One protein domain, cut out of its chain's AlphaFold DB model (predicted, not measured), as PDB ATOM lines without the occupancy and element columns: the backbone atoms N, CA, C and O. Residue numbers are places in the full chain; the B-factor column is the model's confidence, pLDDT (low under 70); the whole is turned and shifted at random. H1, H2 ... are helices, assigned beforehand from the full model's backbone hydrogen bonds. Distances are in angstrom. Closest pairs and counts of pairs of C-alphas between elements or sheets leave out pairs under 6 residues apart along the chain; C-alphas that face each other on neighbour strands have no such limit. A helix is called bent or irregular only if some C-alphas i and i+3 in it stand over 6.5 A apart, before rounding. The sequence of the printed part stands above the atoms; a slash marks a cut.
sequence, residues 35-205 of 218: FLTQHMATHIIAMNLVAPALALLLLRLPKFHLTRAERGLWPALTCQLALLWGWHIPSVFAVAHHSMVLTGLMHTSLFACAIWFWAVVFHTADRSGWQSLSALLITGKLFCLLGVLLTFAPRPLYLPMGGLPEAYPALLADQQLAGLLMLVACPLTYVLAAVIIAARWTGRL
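This is residues 35 to 205 of the 218 residues of an uncharacterized protein of Nitratireductor basaltis (UniProt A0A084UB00). An elongated up-and-down bundle of five helices, H1, H2, H4, H5 and H6, each running against the one before; H6 runs its full length, and short H3 makes a corner with H2 at one end, about perpendicular to it at 84 degrees. The printed part, all helix, has 171 residues with six named helices, and is compact: radius of gyration of the C-alphas 17.4 A, spans 60 by 31 by 22 A.

Find C-alpha 35 at (13.402, -39.822, -13.928), where H1 begins; it runs 36.4 A to residue 60. Next come H2, residues 73 to 88, H3, 90 to 97, H4, 100 to 125, 37.1 A, and H5, 129 to 152. H6, residues 165 to 205, runs 59.9 A to (0.884, -41.289, -59.821); it is irregular, C-alphas 166 and 169 being 7.5 A apart.

Start at the hub, H4: it touches H1, closest C-alphas Ala 51 and Ile 115, 4.7 A, at a steep tilt of 40 degrees. H5 and H6 form a helical hairpin, closest C-alphas Thr 151 and Gln 176, 4.1 A. Every O i to N i+4 pair is within hydrogen-bond range in H2, H3, H4 and H5; 20 of 22 in H1, 34 of 37 in H6.

The printed part has no cut; links H1 to H2 and H5 to H6 are long. Residues 161 to 163 have pLDDT under 70.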
ATOM      1  N   PHE A  35      12.423 -38.858 -13.419       80.38
ATOM      2  CA  PHE A  35      13.402 -39.822 -13.928       80.38
ATOM      3  C   PHE A  35      12.843 -40.608 -15.125       80.38
ATOM      4  O   PHE A  35      13.490 -40.705 -16.175       80.38
ATOM      5  N   LEU A  36      11.626 -41.145 -14.998       81.69
ATOM      6  CA  LEU A  36      11.001 -41.941 -16.049       81.69
ATOM      7  C   LEU A  36      10.593 -41.049 -17.222       81.69
ATOM      8  O   LEU A  36      10.812 -41.417 -18.377       81.69
ATOM      9  N   THR A  37      10.081 -39.849 -16.945       84.81
ATOM     10  CA  THR A  37       9.778 -38.851 -17.979       84.81
ATOM     11  C   THR A  37      11.017 -38.470 -18.790       84.81
ATOM     12  O   THR A  37      10.977 -38.506 -20.021       84.81
ATOM     13  N   GLN A  38      12.139 -38.154 -18.142       86.31
ATOM     14  CA  GLN A  38      13.394 -37.794 -18.806       86.31
ATOM     15  C   GLN A  38      13.961 -38.970 -19.606       86.31
ATOM     16  O   GLN A  38      14.424 -38.798 -20.742       86.31
ATOM     17  N   HIS A  39      13.899 -40.174 -19.037       86.38
ATOM     18  CA  HIS A  39      14.290 -41.402 -19.713       86.38
ATOM     19  C   HIS A  39      13.475 -41.608 -20.998       86.38
ATOM     20  O   HIS A  39      14.051 -41.832 -22.068       86.38
ATOM     21  N   MET A  40      12.148 -41.469 -20.928       89.12
ATOM     22  CA  MET A  40      11.271 -41.606 -22.093       89.12
ATOM     23  C   MET A  40      11.480 -40.485 -23.104       89.12
ATOM     24  O   MET A  40      11.574 -40.761 -24.297       89.12
ATOM     25  N   ALA A  41      11.637 -39.240 -22.660       87.81
ATOM     26  CA  ALA A  41      11.926 -38.114 -23.542       87.81
ATOM     27  C   ALA A  41      13.207 -38.353 -24.358       87.81
ATOM     28  O   ALA A  41      13.215 -38.154 -25.574       87.81
ATOM     29  N   THR A  42      14.262 -38.858 -23.712       87.50
ATOM     30  CA  THR A  42      15.529 -39.194 -24.377       87.50
ATOM     31  C   THR A  42      15.331 -40.267 -25.450       87.50
ATOM     32  O   THR A  42      15.774 -40.089 -26.587       87.50
ATOM     33  N   HIS A  43      14.605 -41.345 -25.132       89.50
ATOM     34  CA  HIS A  43      14.274 -42.401 -26.096       89.50
ATOM     35  C   HIS A  43      13.438 -41.884 -27.266       89.50
ATOM     36  O   HIS A  43      13.754 -42.165 -28.423       89.50
ATOM     37  N   ILE A  44      12.395 -41.101 -26.984       88.69
ATOM     38  CA  ILE A  44      11.504 -40.524 -27.993       88.69
ATOM     39  C   ILE A  44      12.308 -39.656 -28.957       88.69
ATOM     40  O   ILE A  44      12.206 -39.847 -30.165       88.69
ATOM     41  N   ILE A  45      13.139 -38.740 -28.455       89.75
ATOM     42  CA  ILE A  45      13.952 -37.857 -29.301       89.75
ATOM     43  C   ILE A  45      14.935 -38.682 -30.138       89.75
ATOM     44  O   ILE A  45      15.021 -38.498 -31.356       89.75
ATOM     45  N   ALA A  46      15.638 -39.631 -29.517       90.31
ATOM     46  CA  ALA A  46      16.601 -40.473 -30.215       90.31
ATOM     47  C   ALA A  46      15.941 -41.278 -31.348       90.31
ATOM     48  O   ALA A  46      16.445 -41.308 -32.469       90.31
ATOM     49  N   MET A  47      14.790 -41.899 -31.094       90.19
ATOM     50  CA  MET A  47      14.161 -42.828 -32.038       90.19
ATOM     51  C   MET A  47      13.248 -42.151 -33.070       90.19
ATOM     52  O   MET A  47      13.148 -42.632 -34.199       90.19
ATOM     53  N   ASN A  48      12.586 -41.050 -32.709       88.94
ATOM     54  CA  ASN A  48      11.611 -40.375 -33.572       88.94
ATOM     55  C   ASN A  48      12.177 -39.152 -34.302       88.94
ATOM     56  O   ASN A  48      11.611 -38.748 -35.311       88.94
ATOM     57  N   LEU A  49      13.290 -38.572 -33.842       89.69
ATOM     58  CA  LEU A  49      13.913 -37.419 -34.506       89.69
ATOM     59  C   LEU A  49      15.309 -37.751 -35.031       89.69
ATOM     60  O   LEU A  49      15.581 -37.588 -36.221       89.69
ATOM     61  N   VAL A  50      16.188 -38.259 -34.165       92.88
ATOM     62  CA  VAL A  50      17.593 -38.486 -34.534       92.88
ATOM     63  C   VAL A  50      17.730 -39.670 -35.490       92.88
ATOM     64  O   VAL A  50      18.387 -39.548 -36.521       92.88
ATOM     65  N   ALA A  51      17.078 -40.798 -35.201       90.94
ATOM     66  CA  ALA A  51      17.140 -41.990 -36.042       90.94
ATOM     67  C   ALA A  51      16.630 -41.771 -37.482       90.94
ATOM     68  O   ALA A  51      17.355 -42.158 -38.399       90.94
ATOM     69  N   PRO A  52      15.466 -41.135 -37.748       90.25
ATOM     70  CA  PRO A  52      15.047 -40.870 -39.125       90.25
ATOM     71  C   PRO A  52      15.969 -39.881 -39.839       90.25
ATOM     72  O   PRO A  52      16.293 -40.095 -41.007       90.25
ATOM     73  N   ALA A  53      16.440 -38.830 -39.157       90.94
ATOM     74  CA  ALA A  53      17.388 -37.882 -39.740       90.94
ATOM     75  C   ALA A  53      18.704 -38.572 -40.131       90.94
ATOM     76  O   ALA A  53      19.208 -38.385 -41.242       90.94
ATOM     77  N   LEU A  54      19.224 -39.428 -39.249       91.44
ATOM     78  CA  LEU A  54      20.426 -40.209 -39.503       91.44
ATOM     79  C   LEU A  54      20.203 -41.254 -40.599       91.44
ATOM     80  O   LEU A  54      21.048 -41.390 -41.474       91.44
ATOM     81  N   ALA A  55      19.063 -41.945 -40.617       89.62
ATOM     82  CA  ALA A  55      18.724 -42.891 -41.674       89.62
ATOM     83  C   ALA A  55      18.682 -42.210 -43.052       89.62
ATOM     84  O   ALA A  55      19.251 -42.730 -44.010       89.62
ATOM     85  N   LEU A  56      18.085 -41.016 -43.155       89.12
ATOM     86  CA  LEU A  56      18.106 -40.223 -44.389       89.12
ATOM     87  C   LEU A  56      19.526 -39.815 -44.786       89.12
ATOM     88  O   LEU A  56      19.868 -39.886 -45.965       89.12
ATOM     89  N   LEU A  57      20.350 -39.390 -43.824       90.81
ATOM     90  CA  LEU A  57      21.745 -39.038 -44.077       90.81
ATOM     91  C   LEU A  57      22.539 -40.248 -44.584       90.81
ATOM     92  O   LEU A  57      23.231 -40.137 -45.590       90.81
ATOM     93  N   LEU A  58      22.398 -41.404 -43.933       88.94
ATOM     94  CA  LEU A  58      23.070 -42.644 -44.316       88.94
ATOM     95  C   LEU A  58      22.653 -43.091 -45.717       88.94
ATOM     96  O   LEU A  58      23.519 -43.381 -46.531       88.94
ATOM     97  N   LEU A  59      21.361 -43.056 -46.049       86.56
ATOM     98  CA  LEU A  59      20.872 -43.407 -47.389       86.56
ATOM     99  C   LEU A  59      21.378 -42.470 -48.502       86.56
ATOM    100  O   LEU A  59      21.346 -42.852 -49.670       86.56
ATOM    101  N   ARG A  60      21.852 -41.261 -48.170       87.44
ATOM    102  CA  ARG A  60      22.508 -40.352 -49.128       87.44
ATOM    103  C   ARG A  60      23.985 -40.677 -49.348       87.44
ATOM    104  O   ARG A  60      24.571 -40.176 -50.307       87.44
ATOM    105  N   LEU A  61      24.606 -41.473 -48.477       88.44
ATOM    106  CA  LEU A  61      26.011 -41.840 -48.614       88.44
ATOM    107  C   LEU A  61      26.162 -42.970 -49.643       88.44
ATOM    108  O   LEU A  61      25.564 -44.032 -49.476       88.44
ATOM    109  N   PRO A  62      27.039 -42.827 -50.652       75.88
ATOM    110  CA  PRO A  62      27.195 -43.825 -51.712       75.88
ATOM    111  C   PRO A  62      27.786 -45.153 -51.219       75.88
ATOM    112  O   PRO A  62      27.707 -46.149 -51.921       75.88
ATOM    113  N   LYS A  63      28.396 -45.175 -50.028       80.00
ATOM    114  CA  LYS A  63      28.964 -46.384 -49.410       80.00
ATOM    115  C   LYS A  63      27.953 -47.154 -48.559       80.00
ATOM    116  O   LYS A  63      28.238 -48.279 -48.161       80.00
ATOM    117  N   PHE A  64      26.817 -46.544 -48.229       80.94
ATOM    118  CA  PHE A  64      25.821 -47.164 -47.372       80.94
ATOM    119  C   PHE A  64      24.796 -47.894 -48.236       80.94
ATOM    120  O   PHE A  64      23.977 -47.294 -48.933       80.94
ATOM    121  N   HIS A  65      24.850 -49.218 -48.191       77.75
ATOM    122  CA  HIS A  65      23.909 -50.067 -48.896       77.75
ATOM    123  C   HIS A  65      23.333 -51.089 -47.935       77.75
ATOM    124  O   HIS A  65      24.070 -51.860 -47.327       77.75
ATOM    125  N   LEU A  66      22.004 -51.124 -47.848       79.12
ATOM    126  CA  LEU A  66      21.311 -52.208 -47.172       79.12
ATOM    127  C   LEU A  66      21.486 -53.487 -47.997       79.12
ATOM    128  O   LEU A  66      21.162 -53.546 -49.197       79.12
ATOM    129  N   THR A  67      21.973 -54.537 -47.350       79.38
ATOM    130  CA  THR A  67      22.030 -55.868 -47.950       79.38
ATOM    131  C   THR A  67      20.618 -56.343 -48.317       79.38
ATOM    132  O   THR A  67      19.598 -55.764 -47.937       79.38
ATOM    133  N   ARG A  68      20.514 -57.400 -49.128       75.38
ATOM    134  CA  ARG A  68      19.200 -57.947 -49.508       75.38
ATOM    135  C   ARG A  68      18.407 -58.426 -48.285       75.38
ATOM    136  O   ARG A  68      17.192 -58.266 -48.271       75.38
ATOM    137  N   ALA A  69      19.096 -58.977 -47.286       72.31
ATOM    138  CA  ALA A  69      18.496 -59.439 -46.039       72.31
ATOM    139  C   ALA A  69      17.968 -58.269 -45.190       72.31
ATOM    140  O   ALA A  69      16.859 -58.333 -44.667       72.31
ATOM    141  N   GLU A  70      18.714 -57.165 -45.126       77.38
ATOM    142  CA  GLU A  70      18.354 -55.983 -44.331       77.38
ATOM    143  C   GLU A  70      17.221 -55.155 -44.942       77.38
ATOM    144  O   GLU A  70      16.632 -54.329 -44.257       77.38
ATOM    145  N   ARG A  71      16.874 -55.366 -46.216       79.25
ATOM    146  CA  ARG A  71      15.763 -54.662 -46.882       79.25
ATOM    147  C   ARG A  71      14.375 -55.190 -46.510       79.25
ATOM    148  O   ARG A  71      13.377 -54.686 -47.022       79.25
ATOM    149  N   GLY A  72      14.288 -56.206 -45.656       85.88
ATOM    150  CA  GLY A  72      13.014 -56.739 -45.193       85.88
ATOM    151  C   GLY A  72      12.290 -55.766 -44.259       85.88
ATOM    152  O   GLY A  72      12.668 -55.639 -43.097       85.88
ATOM    153  N   LEU A  73      11.194 -55.159 -44.730       86.62
ATOM    154  CA  LEU A  73      10.342 -54.287 -43.909       86.62
ATOM    155  C   LEU A  73       9.739 -55.021 -42.707       86.62
ATOM    156  O   LEU A  73       9.763 -54.505 -41.594       86.62
ATOM    157  N   TRP A  74       9.233 -56.237 -42.921       88.50
ATOM    158  CA  TRP A  74       8.613 -57.037 -41.862       88.50
ATOM    159  C   TRP A  74       9.608 -57.455 -40.767       88.50
ATOM    160  O   TRP A  74       9.298 -57.229 -39.602       88.50
ATOM    161  N   PRO A  75      10.812 -57.981 -41.082       90.44
ATOM    162  CA  PRO A  75      11.849 -58.199 -40.073       90.44
ATOM    163  C   PRO A  75      12.205 -56.946 -39.270       90.44
ATOM    164  O   PRO A  75      12.270 -57.021 -38.045       90.44
ATOM    165  N   ALA A  76      12.390 -55.800 -39.937       90.19
ATOM    166  CA  ALA A  76      12.732 -54.550 -39.262       90.19
ATOM    167  C   ALA A  76      11.600 -54.086 -38.325       90.19
ATOM    168  O   ALA A  76      11.854 -53.746 -37.172       90.19
ATOM    169  N   LEU A  77      10.346 -54.146 -38.787       91.44
ATOM    170  CA  LEU A  77       9.154 -53.855 -37.986       91.44
ATOM    171  C   LEU A  77       9.064 -54.762 -36.750       91.44
ATOM    172  O   LEU A  77       8.902 -54.277 -35.633       91.44
ATOM    173  N   THR A  78       9.178 -56.076 -36.943       92.31
ATOM    174  CA  THR A  78       9.065 -57.053 -35.854       92.31
ATOM    175  C   THR A  78      10.195 -56.893 -34.843       92.31
ATOM    176  O   THR A  78       9.938 -56.942 -33.646       92.31
ATOM    177  N   CYS A  79      11.430 -56.663 -35.300       93.06
ATOM    178  CA  CYS A  79      12.577 -56.440 -34.420       93.06
ATOM    179  C   CYS A  79      12.392 -55.175 -33.573       93.06
ATOM    180  O   CYS A  79      12.551 -55.225 -32.353       93.06
ATOM    181  N   GLN A  80      11.959 -54.081 -34.207       91.00
ATOM    182  CA  GLN A  80      11.674 -52.813 -33.541       91.00
ATOM    183  C   GLN A  80      10.627 -53.000 -32.440       91.00
ATOM    184  O   GLN A  80      10.851 -52.621 -31.292       91.00
ATOM    185  N   LEU A  81       9.500 -53.631 -32.776       90.56
ATOM    186  CA  LEU A  81       8.417 -53.894 -31.830       90.56
ATOM    187  C   LEU A  81       8.850 -54.826 -30.697       90.56
ATOM    188  O   LEU A  81       8.558 -54.541 -29.540       90.56
ATOM    189  N   ALA A  82       9.565 -55.906 -31.007       92.62
ATOM    190  CA  ALA A  82      10.022 -56.866 -30.008       92.62
ATOM    191  C   ALA A  82      10.972 -56.222 -28.992       92.62
ATOM    192  O   ALA A  82      10.803 -56.430 -27.791       92.62
ATOM    193  N   LEU A  83      11.930 -55.411 -29.452       91.50
ATOM    194  CA  LEU A  83      12.848 -54.698 -28.564       91.50
ATOM    195  C   LEU A  83      12.104 -53.690 -27.691       91.50
ATOM    196  O   LEU A  83      12.306 -53.666 -26.483       91.50
ATOM    197  N   LEU A  84      11.211 -52.892 -28.274       89.19
ATOM    198  CA  LEU A  84      10.441 -51.907 -27.516       89.19
ATOM    199  C   LEU A  84       9.596 -52.540 -26.429       89.19
ATOM    200  O   LEU A  84       9.679 -52.128 -25.277       89.19
ATOM    201  N   TRP A  85       8.802 -53.543 -26.789       90.19
ATOM    202  CA  TRP A  85       7.963 -54.232 -25.822       90.19
ATOM    203  C   TRP A  85       8.815 -54.947 -24.780       90.19
ATOM    204  O   TRP A  85       8.543 -54.796 -23.595       90.19
ATOM    205  N   GLY A  86       9.875 -55.645 -25.199       89.94
ATOM    206  CA  GLY A  86      10.781 -56.360 -24.302       89.94
ATOM    207  C   GLY A  86      11.419 -55.457 -23.246       89.94
ATOM    208  O   GLY A  86      11.380 -55.789 -22.064       89.94
ATOM    209  N   TRP A  87      11.941 -54.297 -23.649       89.88
ATOM    210  CA  TRP A  87      12.560 -53.338 -22.728       89.88
ATOM    211  C   TRP A  87      11.555 -52.624 -21.818       89.88
ATOM    212  O   TRP A  87      11.920 -52.229 -20.716       89.88
ATOM    213  N   HIS A  88      10.293 -52.497 -22.235       88.44
ATOM    214  CA  HIS A  88       9.244 -51.880 -21.419       88.44
ATOM    215  C   HIS A  88       8.540 -52.857 -20.470       88.44
ATOM    216  O   HIS A  88       7.726 -52.410 -19.659       88.44
ATOM    217  N   ILE A  89       8.851 -54.160 -20.509       88.44
ATOM    218  CA  ILE A  89       8.384 -55.100 -19.483       88.44
ATOM    219  C   ILE A  89       8.907 -54.611 -18.120       88.44
ATOM    220  O   ILE A  89      10.124 -54.510 -17.956       88.44
ATOM    221  N   PRO A  90       8.041 -54.356 -17.118       84.12
ATOM    222  CA  PRO A  90       8.460 -53.738 -15.858       84.12
ATOM    223  C   PRO A  90       9.594 -54.473 -15.133       84.12
ATOM    224  O   PRO A  90      10.510 -53.840 -14.615       84.12
ATOM    225  N   SER A  91       9.581 -55.810 -15.145       82.44
ATOM    226  CA  SER A  91      10.637 -56.624 -14.535       82.44
ATOM    227  C   SER A  91      11.976 -56.514 -15.268       82.44
ATOM    228  O   SER A  91      13.020 -56.459 -14.623       82.44
ATOM    229  N   VAL A  92      11.958 -56.449 -16.602       83.94
ATOM    230  CA  VAL A  92      13.165 -56.280 -17.425       83.94
ATOM    231  C   VAL A  92      13.726 -54.876 -17.239       83.94
ATOM    232  O   VAL A  92      14.924 -54.720 -17.007       83.94
ATOM    233  N   PHE A  93      12.854 -53.867 -17.279       84.00
ATOM    234  CA  PHE A  93      13.224 -52.475 -17.068       84.00
ATOM    235  C   PHE A  93      13.861 -52.255 -15.696       84.00
ATOM    236  O   PHE A  93      14.918 -51.638 -15.613       84.00
ATOM    237  N   ALA A  94      13.266 -52.803 -14.629       82.06
ATOM    238  CA  ALA A  94      13.803 -52.678 -13.276       82.06
ATOM    239  C   ALA A  94      15.250 -53.189 -13.199       82.06
ATOM    240  O   ALA A  94      16.131 -52.494 -12.701       82.06
ATOM    241  N   VAL A  95      15.529 -54.366 -13.770       82.94
ATOM    242  CA  VAL A  95      16.889 -54.929 -13.810       82.94
ATOM    243  C   VAL A  95      17.824 -54.082 -14.675       82.94
ATOM    244  O   VAL A  95      18.958 -53.811 -14.279       82.94
ATOM    245  N   ALA A  96      17.359 -53.652 -15.850       82.00
ATOM    246  CA  ALA A  96      18.166 -52.873 -16.778       82.00
ATOM    247  C   ALA A  96      18.561 -51.511 -16.198       82.00
ATOM    248  O   ALA A  96      19.694 -51.067 -16.383       82.00
ATOM    249  N   HIS A  97      17.652 -50.877 -15.458       79.31
ATOM    250  CA  HIS A  97      17.872 -49.567 -14.872       79.31
ATOM    251  C   HIS A  97      18.947 -49.584 -13.768       79.31
ATOM    252  O   HIS A  97      19.721 -48.635 -13.652       79.31
ATOM    253  N   HIS A  98      19.086 -50.684 -13.025       82.12
ATOM    254  CA  HIS A  98      20.126 -50.816 -11.996       82.12
ATOM    255  C   HIS A  98      21.552 -50.995 -12.546       82.12
ATOM    256  O   HIS A  98      22.513 -50.933 -11.780       82.12
ATOM    257  N   SER A  99      21.723 -51.208 -13.854       83.50
ATOM    258  CA  SER A  99      23.032 -51.389 -14.484       83.50
ATOM    259  C   SER A  99      23.253 -50.376 -15.600       83.50
ATOM    260  O   SER A  99      22.521 -50.352 -16.590       83.50
ATOM    261  N   MET A 100      24.334 -49.597 -15.503       85.44
ATOM    262  CA  MET A 100      24.738 -48.673 -16.571       85.44
ATOM    263  C   MET A 100      24.950 -49.398 -17.907       85.44
ATOM    264  O   MET A 100      24.613 -48.864 -18.961       85.44
ATOM    265  N   VAL A 101      25.463 -50.633 -17.868       89.06
ATOM    266  CA  VAL A 101      25.702 -51.445 -19.070       89.06
ATOM    267  C   VAL A 101      24.381 -51.843 -19.724       89.06
ATOM    268  O   VAL A 101      24.228 -51.685 -20.933       89.06
ATOM    269  N   LEU A 102      23.407 -52.320 -18.943       87.81
ATOM    270  CA  LEU A 102      22.102 -52.723 -19.476       87.81
ATOM    271  C   LEU A 102      21.278 -51.520 -19.936       87.81
ATOM    272  O   LEU A 102      20.643 -51.580 -20.984       87.81
ATOM    273  N   THR A 103      21.347 -50.406 -19.206       87.06
ATOM    274  CA  THR A 103      20.737 -49.143 -19.632       87.06
ATOM    275  C   THR A 103      21.339 -48.671 -20.957       87.06
ATOM    276  O   THR A 103      20.600 -48.297 -21.867       87.06
ATOM    277  N   GLY A 104      22.664 -48.744 -21.119       88.19
ATOM    278  CA  GLY A 104      23.330 -48.446 -22.388       88.19
ATOM    279  C   GLY A 104      22.919 -49.405 -23.509       88.19
ATOM    280  O   GLY A 104      22.632 -48.971 -24.624       88.19
ATOM    281  N   LEU A 105      22.819 -50.705 -23.220       91.69
ATOM    282  CA  LEU A 105      22.387 -51.717 -24.187       91.69
ATOM    283  C   LEU A 105      20.944 -51.486 -24.657       91.69
ATOM    284  O   LEU A 105      20.654 -51.604 -25.846       91.69
ATOM    285  N   MET A 106      20.051 -51.106 -23.748       90.00
ATOM    286  CA  MET A 106      18.667 -50.757 -24.064       90.00
ATOM    287  C   MET A 106      18.607 -49.581 -25.045       90.00
ATOM    288  O   MET A 106      18.071 -49.735 -26.142       90.00
ATOM    289  N   HIS A 107      19.247 -48.452 -24.720       90.44
ATOM    290  CA  HIS A 107      19.253 -47.281 -25.600       90.44
ATOM    291  C   HIS A 107      19.911 -47.579 -26.953       90.44
ATOM    292  O   HIS A 107      19.375 -47.217 -27.998       90.44
ATOM    293  N   THR A 108      21.067 -48.251 -26.958       91.81
ATOM    294  CA  THR A 108      21.803 -48.527 -28.200       91.81
ATOM    295  C   THR A 108      21.087 -49.534 -29.095       91.81
ATOM    296  O   THR A 108      21.020 -49.312 -30.302       91.81
ATOM    297  N   SER A 109      20.501 -50.598 -28.534       93.25
ATOM    298  CA  SER A 109      19.732 -51.582 -29.308       93.25
ATOM    299  C   SER A 109      18.472 -50.969 -29.918       93.25
ATOM    300  O   SER A 109      18.214 -51.162 -31.107       93.25
ATOM    301  N   LEU A 110      17.733 -50.164 -29.147       91.12
ATOM    302  CA  LEU A 110      16.553 -49.446 -29.628       91.12
ATOM    303  C   LEU A 110      16.908 -48.421 -30.706       91.12
ATOM    304  O   LEU A 110      16.232 -48.342 -31.731       91.12
ATOM    305  N   PHE A 111      17.985 -47.661 -30.510       92.56
ATOM    306  CA  PHE A 111      18.426 -46.656 -31.471       92.56
ATOM    307  C   PHE A 111      18.925 -47.284 -32.779       92.56
ATOM    308  O   PHE A 111      18.517 -46.857 -33.859       92.56
ATOM    309  N   ALA A 112      19.748 -48.335 -32.702       92.31
ATOM    310  CA  ALA A 112      20.229 -49.057 -33.878       92.31
ATOM    311  C   ALA A 112      19.073 -49.684 -34.672       92.31
ATOM    312  O   ALA A 112      19.021 -49.560 -35.898       92.31
ATOM    313  N   CYS A 113      18.110 -50.297 -33.975       92.38
ATOM    314  CA  CYS A 113      16.921 -50.856 -34.612       92.38
ATOM    315  C   CYS A 113      16.048 -49.765 -35.251       92.38
ATOM    316  O   CYS A 113      15.597 -49.933 -36.383       92.38
ATOM    317  N   ALA A 114      15.901 -48.604 -34.600       91.69
ATOM    318  CA  ALA A 114      15.149 -47.481 -35.150       91.69
ATOM    319  C   ALA A 114      15.777 -46.950 -36.445       91.69
ATOM    320  O   ALA A 114      15.060 -46.728 -37.420       91.69
ATOM    321  N   ILE A 115      17.105 -46.780 -36.493       91.81
ATOM    322  CA  ILE A 115      17.809 -46.366 -37.720       91.81
ATOM    323  C   ILE A 115      17.536 -47.367 -38.841       91.81
ATOM    324  O   ILE A 115      17.210 -46.967 -39.960       91.81
ATOM    325  N   TRP A 116      17.645 -48.663 -38.541       92.94
ATOM    326  CA  TRP A 116      17.391 -49.714 -39.517       92.94
ATOM    327  C   TRP A 116      15.940 -49.686 -40.018       92.94
ATOM    328  O   TRP A 116      15.715 -49.659 -41.229       92.94
ATOM    329  N   PHE A 117      14.962 -49.595 -39.113       91.88
ATOM    330  CA  PHE A 117      13.544 -49.468 -39.447       91.88
ATOM    331  C   PHE A 117      13.283 -48.271 -40.368       91.88
ATOM    332  O   PHE A 117      12.699 -48.436 -41.439       91.88
ATOM    333  N   TRP A 118      13.767 -47.080 -40.006       92.19
ATOM    334  CA  TRP A 118      13.588 -45.873 -40.814       92.19
ATOM    335  C   TRP A 118      14.275 -45.976 -42.180       92.19
ATOM    336  O   TRP A 118      13.683 -45.594 -43.189       92.19
ATOM    337  N   ALA A 119      15.477 -46.551 -42.251       90.06
ATOM    338  CA  ALA A 119      16.176 -46.754 -43.518       90.06
ATOM    339  C   ALA A 119      15.386 -47.677 -44.465       90.06
ATOM    340  O   ALA A 119      15.264 -47.395 -45.660       90.06
ATOM    341  N   VAL A 120      14.798 -48.753 -43.934       89.44
ATOM    342  CA  VAL A 120      13.969 -49.683 -44.714       89.44
ATOM    343  C   VAL A 120      12.634 -49.058 -45.114       89.44
ATOM    344  O   VAL A 120      12.191 -49.267 -46.246       89.44
ATOM    345  N   VAL A 121      12.012 -48.260 -44.241       89.00
ATOM    346  CA  VAL A 121      10.788 -47.506 -44.553       89.00
ATOM    347  C   VAL A 121      11.040 -46.540 -45.708       89.00
ATOM    348  O   VAL A 121      10.300 -46.567 -46.688       89.00
ATOM    349  N   PHE A 122      12.105 -45.737 -45.655       88.19
ATOM    350  CA  PHE A 122      12.420 -44.799 -46.736       88.19
ATOM    351  C   PHE A 122      12.789 -45.511 -48.040       88.19
ATOM    352  O   PHE A 122      12.348 -45.089 -49.104       88.19
ATOM    353  N   HIS A 123      13.521 -46.628 -47.976       85.94
ATOM    354  CA  HIS A 123      13.834 -47.420 -49.168       85.94
ATOM    355  C   HIS A 123      12.584 -48.058 -49.799       85.94
ATOM    356  O   HIS A 123      12.446 -48.110 -51.023       85.94
ATOM    357  N   THR A 124      11.668 -48.563 -48.970       84.38
ATOM    358  CA  THR A 124      10.427 -49.202 -49.430       84.38
ATOM    359  C   THR A 124       9.425 -48.176 -49.950       84.38
ATOM    360  O   THR A 124       8.706 -48.480 -50.901       84.38
ATOM    361  N   ALA A 125       9.408 -46.957 -49.404       83.25
ATOM    362  CA  ALA A 125       8.499 -45.884 -49.808       83.25
ATOM    363  C   ALA A 125       8.599 -45.562 -51.308       83.25
ATOM    364  O   ALA A 125       7.579 -45.328 -51.954       83.25
ATOM    365  N   ASP A 126       9.803 -45.643 -51.884       76.75
ATOM    366  CA  ASP A 126      10.023 -45.388 -53.310       76.75
ATOM    367  C   ASP A 126       9.479 -46.494 -54.228       76.75
ATOM    368  O   ASP A 126       9.200 -46.223 -55.402       76.75
ATOM    369  N   ARG A 127       9.325 -47.722 -53.712       78.69
ATOM    370  CA  ARG A 127       8.859 -48.904 -54.465       78.69
ATOM    371  C   ARG A 127       7.382 -49.213 -54.221       78.69
ATOM    372  O   ARG A 127       6.680 -49.604 -55.146       78.69
ATOM    373  N   SER A 128       6.928 -49.078 -52.978       80.19
ATOM    374  CA  SER A 128       5.565 -49.371 -52.534       80.19
ATOM    375  C   SER A 128       5.204 -48.501 -51.324       80.19
ATOM    376  O   SER A 128       5.487 -48.840 -50.171       80.19
ATOM    377  N   GLY A 129       4.541 -47.369 -51.588       79.62
ATOM    378  CA  GLY A 129       4.083 -46.449 -50.543       79.62
ATOM    379  C   GLY A 129       3.141 -47.115 -49.531       79.62
ATOM    380  O   GLY A 129       3.271 -46.888 -48.331       79.62
ATOM    381  N   TRP A 130       2.264 -48.018 -49.991       83.38
ATOM    382  CA  TRP A 130       1.301 -48.728 -49.137       83.38
ATOM    383  C   TRP A 130       1.957 -49.597 -48.054       83.38
ATOM    384  O   TRP A 130       1.508 -49.590 -46.910       83.38
ATOM    385  N   GLN A 131       3.033 -50.323 -48.383       86.44
ATOM    386  CA  GLN A 131       3.741 -51.161 -47.405       86.44
ATOM    387  C   GLN A 131       4.408 -50.313 -46.318       86.44
ATOM    388  O   GLN A 131       4.341 -50.636 -45.136       86.44
ATOM    389  N   SER A 132       5.017 -49.196 -46.712       86.00
ATOM    390  CA  SER A 132       5.649 -48.269 -45.769       86.00
ATOM    391  C   SER A 132       4.611 -47.622 -44.851       86.00
ATOM    392  O   SER A 132       4.823 -47.527 -43.644       86.00
ATOM    393  N   LEU A 133       3.456 -47.247 -45.409       87.19
ATOM    394  CA  LEU A 133       2.328 -46.713 -44.654       87.19
ATOM    395  C   LEU A 133       1.795 -47.725 -43.631       87.19
ATOM    396  O   LEU A 133       1.623 -47.376 -42.465       87.19
ATOM    397  N   SER A 134       1.567 -48.978 -44.035       87.44
ATOM    398  CA  SER A 134       1.053 -50.002 -43.122       87.44
ATOM    399  C   SER A 134       2.027 -50.289 -41.979       87.44
ATOM    400  O   SER A 134       1.593 -50.356 -40.830       87.44
ATOM    401  N   ALA A 135       3.334 -50.363 -42.251       87.88
ATOM    402  CA  ALA A 135       4.345 -50.537 -41.210       87.88
ATOM    403  C   ALA A 135       4.360 -49.369 -40.211       87.88
ATOM    404  O   ALA A 135       4.333 -49.609 -39.007       87.88
ATOM    405  N   LEU A 136       4.330 -48.116 -40.682       88.06
ATOM    406  CA  LEU A 136       4.282 -46.936 -39.807       88.06
ATOM    407  C   LEU A 136       3.019 -46.914 -38.935       88.06
ATOM    408  O   LEU A 136       3.098 -46.614 -37.743       88.06
ATOM    409  N   LEU A 137       1.863 -47.269 -39.502       88.06
ATOM    410  CA  LEU A 137       0.596 -47.315 -38.770       88.06
ATOM    411  C   LEU A 137       0.556 -48.446 -37.737       88.06
ATOM    412  O   LEU A 137       0.057 -48.233 -36.632       88.06
ATOM    413  N   ILE A 138       1.074 -49.633 -38.068       89.25
ATOM    414  CA  ILE A 138       1.161 -50.761 -37.128       89.25
ATOM    415  C   ILE A 138       2.080 -50.393 -35.960       89.25
ATOM    416  O   ILE A 138       1.671 -50.528 -34.804       89.25
ATOM    417  N   THR A 139       3.273 -49.860 -36.247       86.88
ATOM    418  CA  THR A 139       4.209 -49.386 -35.219       86.88
ATOM    419  C   THR A 139       3.558 -48.327 -34.338       86.88
ATOM    420  O   THR A 139       3.498 -48.491 -33.122       86.88
ATOM    421  N   GLY A 140       2.987 -47.282 -34.943       86.81
ATOM    422  CA  GLY A 140       2.341 -46.193 -34.218       86.81
ATOM    423  C   GLY A 140       1.218 -46.675 -33.295       86.81
ATOM    424  O   GLY A 140       1.159 -46.254 -32.142       86.81
ATOM    425  N   LYS A 141       0.363 -47.603 -33.749       88.50
ATOM    426  CA  LYS A 141      -0.726 -48.166 -32.928       88.50
ATOM    427  C   LYS A 141      -0.209 -48.921 -31.707       88.50
ATOM    428  O   LYS A 141      -0.750 -48.739 -30.620       88.50
ATOM    429  N   LEU A 142       0.822 -49.750 -31.866       88.69
ATOM    430  CA  LEU A 142       1.373 -50.529 -30.754       88.69
ATOM    431  C   LEU A 142       2.131 -49.646 -29.753       88.69
ATOM    432  O   LEU A 142       2.049 -49.890 -28.554       88.69
ATOM    433  N   PHE A 143       2.789 -48.582 -30.218       86.31
ATOM    434  CA  PHE A 143       3.347 -47.551 -29.335       86.31
ATOM    435  C   PHE A 143       2.262 -46.796 -28.573       86.31
ATOM    436  O   PHE A 143       2.405 -46.567 -27.376       86.31
ATOM    437  N   CYS A 144       1.173 -46.420 -29.250       87.94
ATOM    438  CA  CYS A 144       0.042 -45.775 -28.589       87.94
ATOM    439  C   CYS A 144      -0.541 -46.687 -27.516       87.94
ATOM    440  O   CYS A 144      -0.798 -46.227 -26.413       87.94
ATOM    441  N   LEU A 145      -0.713 -47.977 -27.816       89.94
ATOM    442  CA  LEU A 145      -1.207 -48.950 -26.845       89.94
ATOM    443  C   LEU A 145      -0.321 -48.995 -25.593       89.94
ATOM    444  O   LEU A 145      -0.839 -48.970 -24.480       89.94
ATOM    445  N   LEU A 146       1.000 -49.002 -25.776       87.69
ATOM    446  CA  LEU A 146       1.953 -48.940 -24.673       87.69
ATOM    447  C   LEU A 146       1.820 -47.627 -23.881       87.69
ATOM    448  O   LEU A 146       1.720 -47.659 -22.659       87.69
ATOM    449  N   GLY A 147       1.727 -46.483 -24.562       86.75
ATOM    450  CA  GLY A 147       1.514 -45.182 -23.919       86.75
ATOM    451  C   GLY A 147       0.196 -45.100 -23.135       86.75
ATOM    452  O   GLY A 147       0.185 -44.598 -22.012       86.75
ATOM    453  N   VAL A 148      -0.904 -45.646 -23.672       90.88
ATOM    454  CA  VAL A 148      -2.209 -45.735 -22.987       90.88
ATOM    455  C   VAL A 148      -2.053 -46.561 -21.717       90.88
ATOM    456  O   VAL A 148      -2.501 -46.135 -20.656       90.88
ATOM    457  N   LEU A 149      -1.390 -47.716 -21.810       89.38
ATOM    458  CA  LEU A 149      -1.185 -48.593 -20.665       89.38
ATOM    459  C   LEU A 149      -0.443 -47.875 -19.530       89.38
ATOM    460  O   LEU A 149      -0.856 -47.989 -18.382       89.38
ATOM    461  N   LEU A 150       0.602 -47.105 -19.846       86.44
ATOM    462  CA  LEU A 150       1.362 -46.354 -18.841       86.44
ATOM    463  C   LEU A 150       0.569 -45.179 -18.255       86.44
ATOM    464  O   LEU A 150       0.591 -44.975 -17.041       86.44
ATOM    465  N   THR A 151      -0.158 -44.447 -19.103       88.88
ATOM    466  CA  THR A 151      -0.926 -43.249 -18.721       88.88
ATOM    467  C   THR A 151      -2.122 -43.579 -17.835       88.88
ATOM    468  O   THR A 151      -2.426 -42.853 -16.897       88.88
ATOM    469  N   PHE A 152      -2.819 -44.677 -18.124       90.81
ATOM    470  CA  PHE A 152      -4.043 -45.051 -17.411       90.81
ATOM    471  C   PHE A 152      -3.827 -46.154 -16.370       90.81
ATOM    472  O   PHE A 152      -4.789 -46.606 -15.749       90.81
ATOM    473  N   ALA A 153      -2.584 -46.590 -16.146       88.94
ATOM    474  CA  ALA A 153      -2.285 -47.515 -15.064       88.94
ATOM    475  C   ALA A 153      -2.629 -46.866 -13.708       88.94
ATOM    476  O   ALA A 153      -2.129 -45.783 -13.402       88.94
ATOM    477  N   PRO A 154      -3.442 -47.520 -12.855       83.88
ATOM    478  CA  PRO A 154      -3.826 -46.989 -11.544       83.88
ATOM    479  C   PRO A 154      -2.745 -47.200 -10.473       83.88
ATOM    480  O   PRO A 154      -2.956 -46.891  -9.302       83.88
ATOM    481  N   ARG A 155      -1.615 -47.812 -10.843       84.62
ATOM    482  CA  ARG A 155      -0.500 -48.148  -9.956       84.62
ATOM    483  C   ARG A 155       0.823 -47.894 -10.682       84.62
ATOM    484  O   ARG A 155       0.876 -48.114 -11.896       84.62
ATOM    485  N   PRO A 156       1.882 -47.484  -9.961       84.69
ATOM    486  CA  PRO A 156       3.215 -47.420 -10.540       84.69
ATOM    487  C   PRO A 156       3.630 -48.840 -10.946       84.69
ATOM    488  O   PRO A 156       3.595 -49.763 -10.136       84.69
ATOM    489  N   LEU A 157       3.949 -49.027 -12.221       83.50
ATOM    490  CA  LEU A 157       4.467 -50.275 -12.781       83.50
ATOM    491  C   LEU A 157       5.989 -50.331 -12.633       83.50
ATOM    492  O   LEU A 157       6.546 -51.404 -12.422       83.50
ATOM    493  N   TYR A 158       6.649 -49.174 -12.704       81.94
ATOM    494  CA  TYR A 158       8.093 -49.036 -12.550       81.94
ATOM    495  C   TYR A 158       8.431 -48.592 -11.124       81.94
ATOM    496  O   TYR A 158       8.460 -47.403 -10.821       81.94
ATOM    497  N   LEU A 159       8.656 -49.563 -10.234       78.50
ATOM    498  CA  LEU A 159       9.083 -49.297  -8.860       78.50
ATOM    499  C   LEU A 159      10.596 -49.480  -8.690       78.50
ATOM    500  O   LEU A 159      11.149 -50.455  -9.206       78.50
ATOM    501  N   PRO A 160      11.255 -48.620  -7.892       70.81
ATOM    502  CA  PRO A 160      12.603 -48.885  -7.408       70.81
ATOM    503  C   PRO A 160      12.650 -50.175  -6.578       70.81
ATOM    504  O   PRO A 160      11.739 -50.454  -5.787       70.81
ATOM    505  N   MET A 161      13.734 -50.948  -6.712       66.31
ATOM    506  CA  MET A 161      14.011 -52.081  -5.820       66.31
ATOM    507  C   MET A 161      14.008 -51.608  -4.362       66.31
ATOM    508  O   MET A 161      14.802 -50.751  -3.984       66.31
ATOM    509  N   GLY A 162      13.115 -52.175  -3.552       66.50
ATOM    510  CA  GLY A 162      12.978 -51.848  -2.130       66.50
ATOM    511  C   GLY A 162      11.633 -51.237  -1.745       66.50
ATOM    512  O   GLY A 162      11.282 -51.346  -0.579       66.50
ATOM    513  N   GLY A 163      10.860 -50.704  -2.702       66.56
ATOM    514  CA  GLY A 163       9.507 -50.181  -2.478       66.56
ATOM    515  C   GLY A 163       9.473 -48.988  -1.517       66.56
ATOM    516  O   GLY A 163       9.695 -49.127  -0.322       66.56
ATOM    517  N   LEU A 164       9.142 -47.802  -2.020       74.62
ATOM    518  CA  LEU A 164       9.043 -46.587  -1.205       74.62
ATOM    519  C   LEU A 164       7.590 -46.100  -1.196       74.62
ATOM    520  O   LEU A 164       7.246 -45.298  -2.062       74.62
ATOM    521  N   PRO A 165       6.718 -46.578  -0.278       76.12
ATOM    522  CA  PRO A 165       5.290 -46.241  -0.262       76.12
ATOM    523  C   PRO A 165       5.014 -44.736  -0.273       76.12
ATOM    524  O   PRO A 165       4.069 -44.285  -0.912       76.12
ATOM    525  N   GLU A 166       5.872 -43.960   0.389       80.56
ATOM    526  CA  GLU A 166       5.780 -42.499   0.470       80.56
ATOM    527  C   GLU A 166       6.004 -41.819  -0.894       80.56
ATOM    528  O   GLU A 166       5.395 -40.792  -1.176       80.56
ATOM    529  N   ALA A 167       6.787 -42.437  -1.786       80.62
ATOM    530  CA  ALA A 167       7.071 -41.935  -3.131       80.62
ATOM    531  C   ALA A 167       6.048 -42.391  -4.193       80.62
ATOM    532  O   ALA A 167       6.145 -41.992  -5.354       80.62
ATOM    533  N   TYR A 168       5.056 -43.224  -3.842       82.94
ATOM    534  CA  TYR A 168       4.095 -43.779  -4.813       82.94
ATOM    535  C   TYR A 168       3.330 -42.718  -5.615       82.94
ATOM    536  O   TYR A 168       3.207 -42.904  -6.827       82.94
ATOM    537  N   PRO A 169       2.802 -41.636  -5.005       84.62
ATOM    538  CA  PRO A 169       2.080 -40.613  -5.756       84.62
ATOM    539  C   PRO A 169       2.961 -39.933  -6.811       84.62
ATOM    540  O   PRO A 169       2.521 -39.765  -7.947       84.62
ATOM    541  N   ALA A 170       4.211 -39.610  -6.462       84.38
ATOM    542  CA  ALA A 170       5.171 -38.974  -7.363       84.38
ATOM    543  C   ALA A 170       5.596 -39.917  -8.503       84.38
ATOM    544  O   ALA A 170       5.541 -39.535  -9.670       84.38
ATOM    545  N   LEU A 171       5.917 -41.179  -8.193       85.06
ATOM    546  CA  LEU A 171       6.266 -42.199  -9.194       85.06
ATOM    547  C   LEU A 171       5.109 -42.495 -10.158       85.06
ATOM    548  O   LEU A 171       5.319 -42.715 -11.352       85.06
ATOM    549  N   LEU A 172       3.875 -42.506  -9.646       86.88
ATOM    550  CA  LEU A 172       2.687 -42.674 -10.473       86.88
ATOM    551  C   LEU A 172       2.498 -41.474 -11.405       86.88
ATOM    552  O   LEU A 172       2.291 -41.675 -12.599       86.88
ATOM    553  N   ALA A 173       2.597 -40.249 -10.884       87.50
ATOM    554  CA  ALA A 173       2.484 -39.038 -11.690       87.50
ATOM    555  C   ALA A 173       3.559 -38.983 -12.790       87.50
ATOM    556  O   ALA A 173       3.236 -38.694 -13.943       87.50
ATOM    557  N   ASP A 174       4.808 -39.341 -12.469       86.94
ATOM    558  CA  ASP A 174       5.908 -39.395 -13.437       86.94
ATOM    559  C   ASP A 174       5.660 -40.444 -14.534       86.94
ATOM    560  O   ASP A 174       5.813 -40.163 -15.721       86.94
ATOM    561  N   GLN A 175       5.175 -41.637 -14.177       89.62
ATOM    562  CA  GLN A 175       4.792 -42.652 -15.162       89.62
ATOM    563  C   GLN A 175       3.652 -42.197 -16.073       89.62
ATOM    564  O   GLN A 175       3.685 -42.457 -17.278       89.62
ATOM    565  N   GLN A 176       2.636 -41.542 -15.513       91.81
ATOM    566  CA  GLN A 176       1.507 -41.056 -16.298       91.81
ATOM    567  C   GLN A 176       1.941 -39.952 -17.263       91.81
ATOM    568  O   GLN A 176       1.527 -39.961 -18.423       91.81
ATOM    569  N   LEU A 177       2.825 -39.054 -16.821       89.75
ATOM    570  CA  LEU A 177       3.426 -38.026 -17.666       89.75
ATOM    571  C   LEU A 177       4.289 -38.639 -18.776       89.75
ATOM    572  O   LEU A 177       4.146 -38.270 -19.944       89.75
ATOM    573  N   ALA A 178       5.130 -39.617 -18.444       88.44
ATOM    574  CA  ALA A 178       5.941 -40.347 -19.410       88.44
ATOM    575  C   ALA A 178       5.069 -41.068 -20.459       88.44
ATOM    576  O   ALA A 178       5.324 -40.973 -21.662       88.44
ATOM    577  N   GLY A 179       3.990 -41.724 -20.018       89.06
ATOM    578  CA  GLY A 179       2.991 -42.342 -20.889       89.06
ATOM    579  C   GLY A 179       2.296 -41.330 -21.803       89.06
ATOM    580  O   GLY A 179       2.166 -41.581 -23.003       89.06
ATOM    581  N   LEU A 180       1.920 -40.162 -21.273       91.44
ATOM    582  CA  LEU A 180       1.291 -39.080 -22.032       91.44
ATOM    583  C   LEU A 180       2.234 -38.532 -23.113       91.44
ATOM    584  O   LEU A 180       1.824 -38.319 -24.255       91.44
ATOM    585  N   LEU A 181       3.516 -38.354 -22.786       89.31
ATOM    586  CA  LEU A 181       4.531 -37.948 -23.758       89.31
ATOM    587  C   LEU A 181       4.664 -38.971 -24.886       89.31
ATOM    588  O   LEU A 181       4.669 -38.591 -26.057       89.31
ATOM    589  N   MET A 182       4.708 -40.266 -24.557       89.31
ATOM    590  CA  MET A 182       4.720 -41.334 -25.560       89.31
ATOM    591  C   MET A 182       3.450 -41.331 -26.420       89.31
ATOM    592  O   MET A 182       3.538 -41.533 -27.632       89.31
ATOM    593  N   LEU A 183       2.285 -41.071 -25.818       88.88
ATOM    594  CA  LEU A 183       0.998 -40.997 -26.513       88.88
ATOM    595  C   LEU A 183       0.906 -39.859 -27.519       88.88
ATOM    596  O   LEU A 183       0.184 -39.995 -28.499       88.88
ATOM    597  N   VAL A 184       1.590 -38.742 -27.290       87.06
ATOM    598  CA  VAL A 184       1.523 -37.588 -28.192       87.06
ATOM    599  C   VAL A 184       2.680 -37.611 -29.187       87.06
ATOM    600  O   VAL A 184       2.463 -37.560 -30.397       87.06
ATOM    601  N   ALA A 185       3.917 -37.723 -28.701       86.44
ATOM    602  CA  ALA A 185       5.108 -37.512 -29.519       86.44
ATOM    603  C   ALA A 185       5.345 -38.632 -30.546       86.44
ATOM    604  O   ALA A 185       5.681 -38.363 -31.704       86.44
ATOM    605  N   CYS A 186       5.150 -39.892 -30.142       84.25
ATOM    606  CA  CYS A 186       5.387 -41.041 -31.013       84.25
ATOM    607  C   CYS A 186       4.412 -41.070 -32.200       84.25
ATOM    608  O   CYS A 186       4.877 -40.993 -33.342       84.25
ATOM    609  N   PRO A 187       3.078 -41.142 -32.009       83.50
ATOM    610  CA  PRO A 187       2.161 -41.210 -33.141       83.50
ATOM    611  C   PRO A 187       2.215 -39.969 -34.017       83.50
ATOM    612  O   PRO A 187       2.080 -40.117 -35.226       83.50
ATOM    613  N   LEU A 188       2.468 -38.780 -33.462       88.12
ATOM    614  CA  LEU A 188       2.625 -37.573 -34.271       88.12
ATOM    615  C   LEU A 188       3.743 -37.741 -35.308       88.12
ATOM    616  O   LEU A 188       3.534 -37.455 -36.486       88.12
ATOM    617  N   THR A 189       4.895 -38.276 -34.898       88.62
ATOM    618  CA  THR A 189       6.024 -38.526 -35.803       88.62
ATOM    619  C   THR A 189       5.667 -39.563 -36.871       88.62
ATOM    620  O   THR A 189       5.875 -39.328 -38.063       88.62
ATOM    621  N   TYR A 190       5.099 -40.704 -36.466       87.31
ATOM    622  CA  TYR A 190       4.754 -41.786 -37.394       87.31
ATOM    623  C   TYR A 190       3.648 -41.383 -38.380       87.31
ATOM    624  O   TYR A 190       3.747 -41.698 -39.567       87.31
ATOM    625  N   VAL A 191       2.624 -40.658 -37.919       87.62
ATOM    626  CA  VAL A 191       1.533 -40.137 -38.757       87.62
ATOM    627  C   VAL A 191       2.055 -39.076 -39.717       87.62
ATOM    628  O   VAL A 191       1.744 -39.141 -40.903       87.62
ATOM    629  N   LEU A 192       2.887 -38.141 -39.254       90.38
ATOM    630  CA  LEU A 192       3.473 -37.122 -40.124       90.38
ATOM    631  C   LEU A 192       4.323 -37.760 -41.231       90.38
ATOM    632  O   LEU A 192       4.158 -37.427 -42.404       90.38
ATOM    633  N   ALA A 193       5.178 -38.725 -40.887       88.75
ATOM    634  CA  ALA A 193       5.965 -39.466 -41.869       88.75
ATOM    635  C   ALA A 193       5.078 -40.232 -42.865       88.75
ATOM    636  O   ALA A 193       5.324 -40.194 -44.071       88.75
ATOM    637  N   ALA A 194       4.021 -40.883 -42.375       88.12
ATOM    638  CA  ALA A 194       3.036 -41.577 -43.197       88.12
ATOM    639  C   ALA A 194       2.333 -40.633 -44.187       88.12
ATOM    640  O   ALA A 194       2.224 -40.968 -45.365       88.12
ATOM    641  N   VAL A 195       1.911 -39.446 -43.738       89.19
ATOM    642  CA  VAL A 195       1.284 -38.418 -44.585       89.19
ATOM    643  C   VAL A 195       2.259 -37.925 -45.654       89.19
ATOM    644  O   VAL A 195       1.889 -37.859 -46.823       89.19
ATOM    645  N   ILE A 196       3.513 -37.641 -45.290       89.12
ATOM    646  CA  ILE A 196       4.545 -37.206 -46.246       89.12
ATOM    647  C   ILE A 196       4.789 -38.284 -47.310       89.12
ATOM    648  O   ILE A 196       4.845 -37.976 -48.501       89.12
ATOM    649  N   ILE A 197       4.924 -39.550 -46.904       87.00
ATOM    650  CA  ILE A 197       5.130 -40.668 -47.835       87.00
ATOM    651  C   ILE A 197       3.910 -40.846 -48.744       87.00
ATOM    652  O   ILE A 197       4.079 -41.010 -49.952       87.00
ATOM    653  N   ALA A 198       2.697 -40.772 -48.193       86.00
ATOM    654  CA  ALA A 198       1.464 -40.878 -48.961       86.00
ATOM    655  C   ALA A 198       1.345 -39.751 -49.999       86.00
ATOM    656  O   ALA A 198       1.119 -40.045 -51.169       86.00
ATOM    657  N   ALA A 199       1.590 -38.496 -49.607       86.38
ATOM    658  CA  ALA A 199       1.536 -37.339 -50.503       86.38
ATOM    659  C   ALA A 199       2.559 -37.434 -51.649       86.38
ATOM    660  O   ALA A 199       2.251 -37.146 -52.804       86.38
ATOM    661  N   ARG A 200       3.786 -37.889 -51.351       86.00
ATOM    662  CA  ARG A 200       4.815 -38.121 -52.379       86.00
ATOM    663  C   ARG A 200       4.441 -39.263 -53.314       86.00
ATOM    664  O   ARG A 200       4.749 -39.208 -54.501       86.00
ATOM    665  N   TRP A 201       3.813 -40.306 -52.784       83.50
ATOM    666  CA  TRP A 201       3.371 -41.436 -53.588       83.50
ATOM    667  C   TRP A 201       2.234 -41.041 -54.534       83.50
ATOM    668  O   TRP A 201       2.322 -41.363 -55.714       83.50
ATOM    669  N   THR A 202       1.227 -40.291 -54.070       80.81
ATOM    670  CA  THR A 202       0.115 -39.829 -54.918       80.81
ATOM    671  C   THR A 202       0.573 -38.857 -56.004       80.81
ATOM    672  O   THR A 202       0.192 -39.041 -57.155       80.81
ATOM    673  N   GLY A 203       1.469 -37.911 -55.695       80.50
ATOM    674  CA  GLY A 203       2.009 -36.990 -56.707       80.50
ATOM    675  C   GLY A 203       2.742 -37.708 -57.852       80.50
ATOM    676  O   GLY A 203       2.577 -37.366 -59.018       80.50
ATOM    677  N   ARG A 204       3.466 -38.797 -57.554       77.38
ATOM    678  CA  ARG A 204       4.125 -39.626 -58.585       77.38
ATOM    679  C   ARG A 204       3.144 -40.376 -59.490       77.38
ATOM    680  O   ARG A 204       3.518 -40.745 -60.600       77.38
ATOM    681  N   LEU A 205       1.931 -40.658 -59.012       70.81
ATOM    682  CA  LEU A 205       0.884 -41.289 -59.821       70.81
ATOM    683  C   LEU A 205       0.245 -40.275 -60.778       70.81
ATOM    684  O   LEU A 205      -0.092 -40.636 -61.902       70.81
TER     685      LEU A 205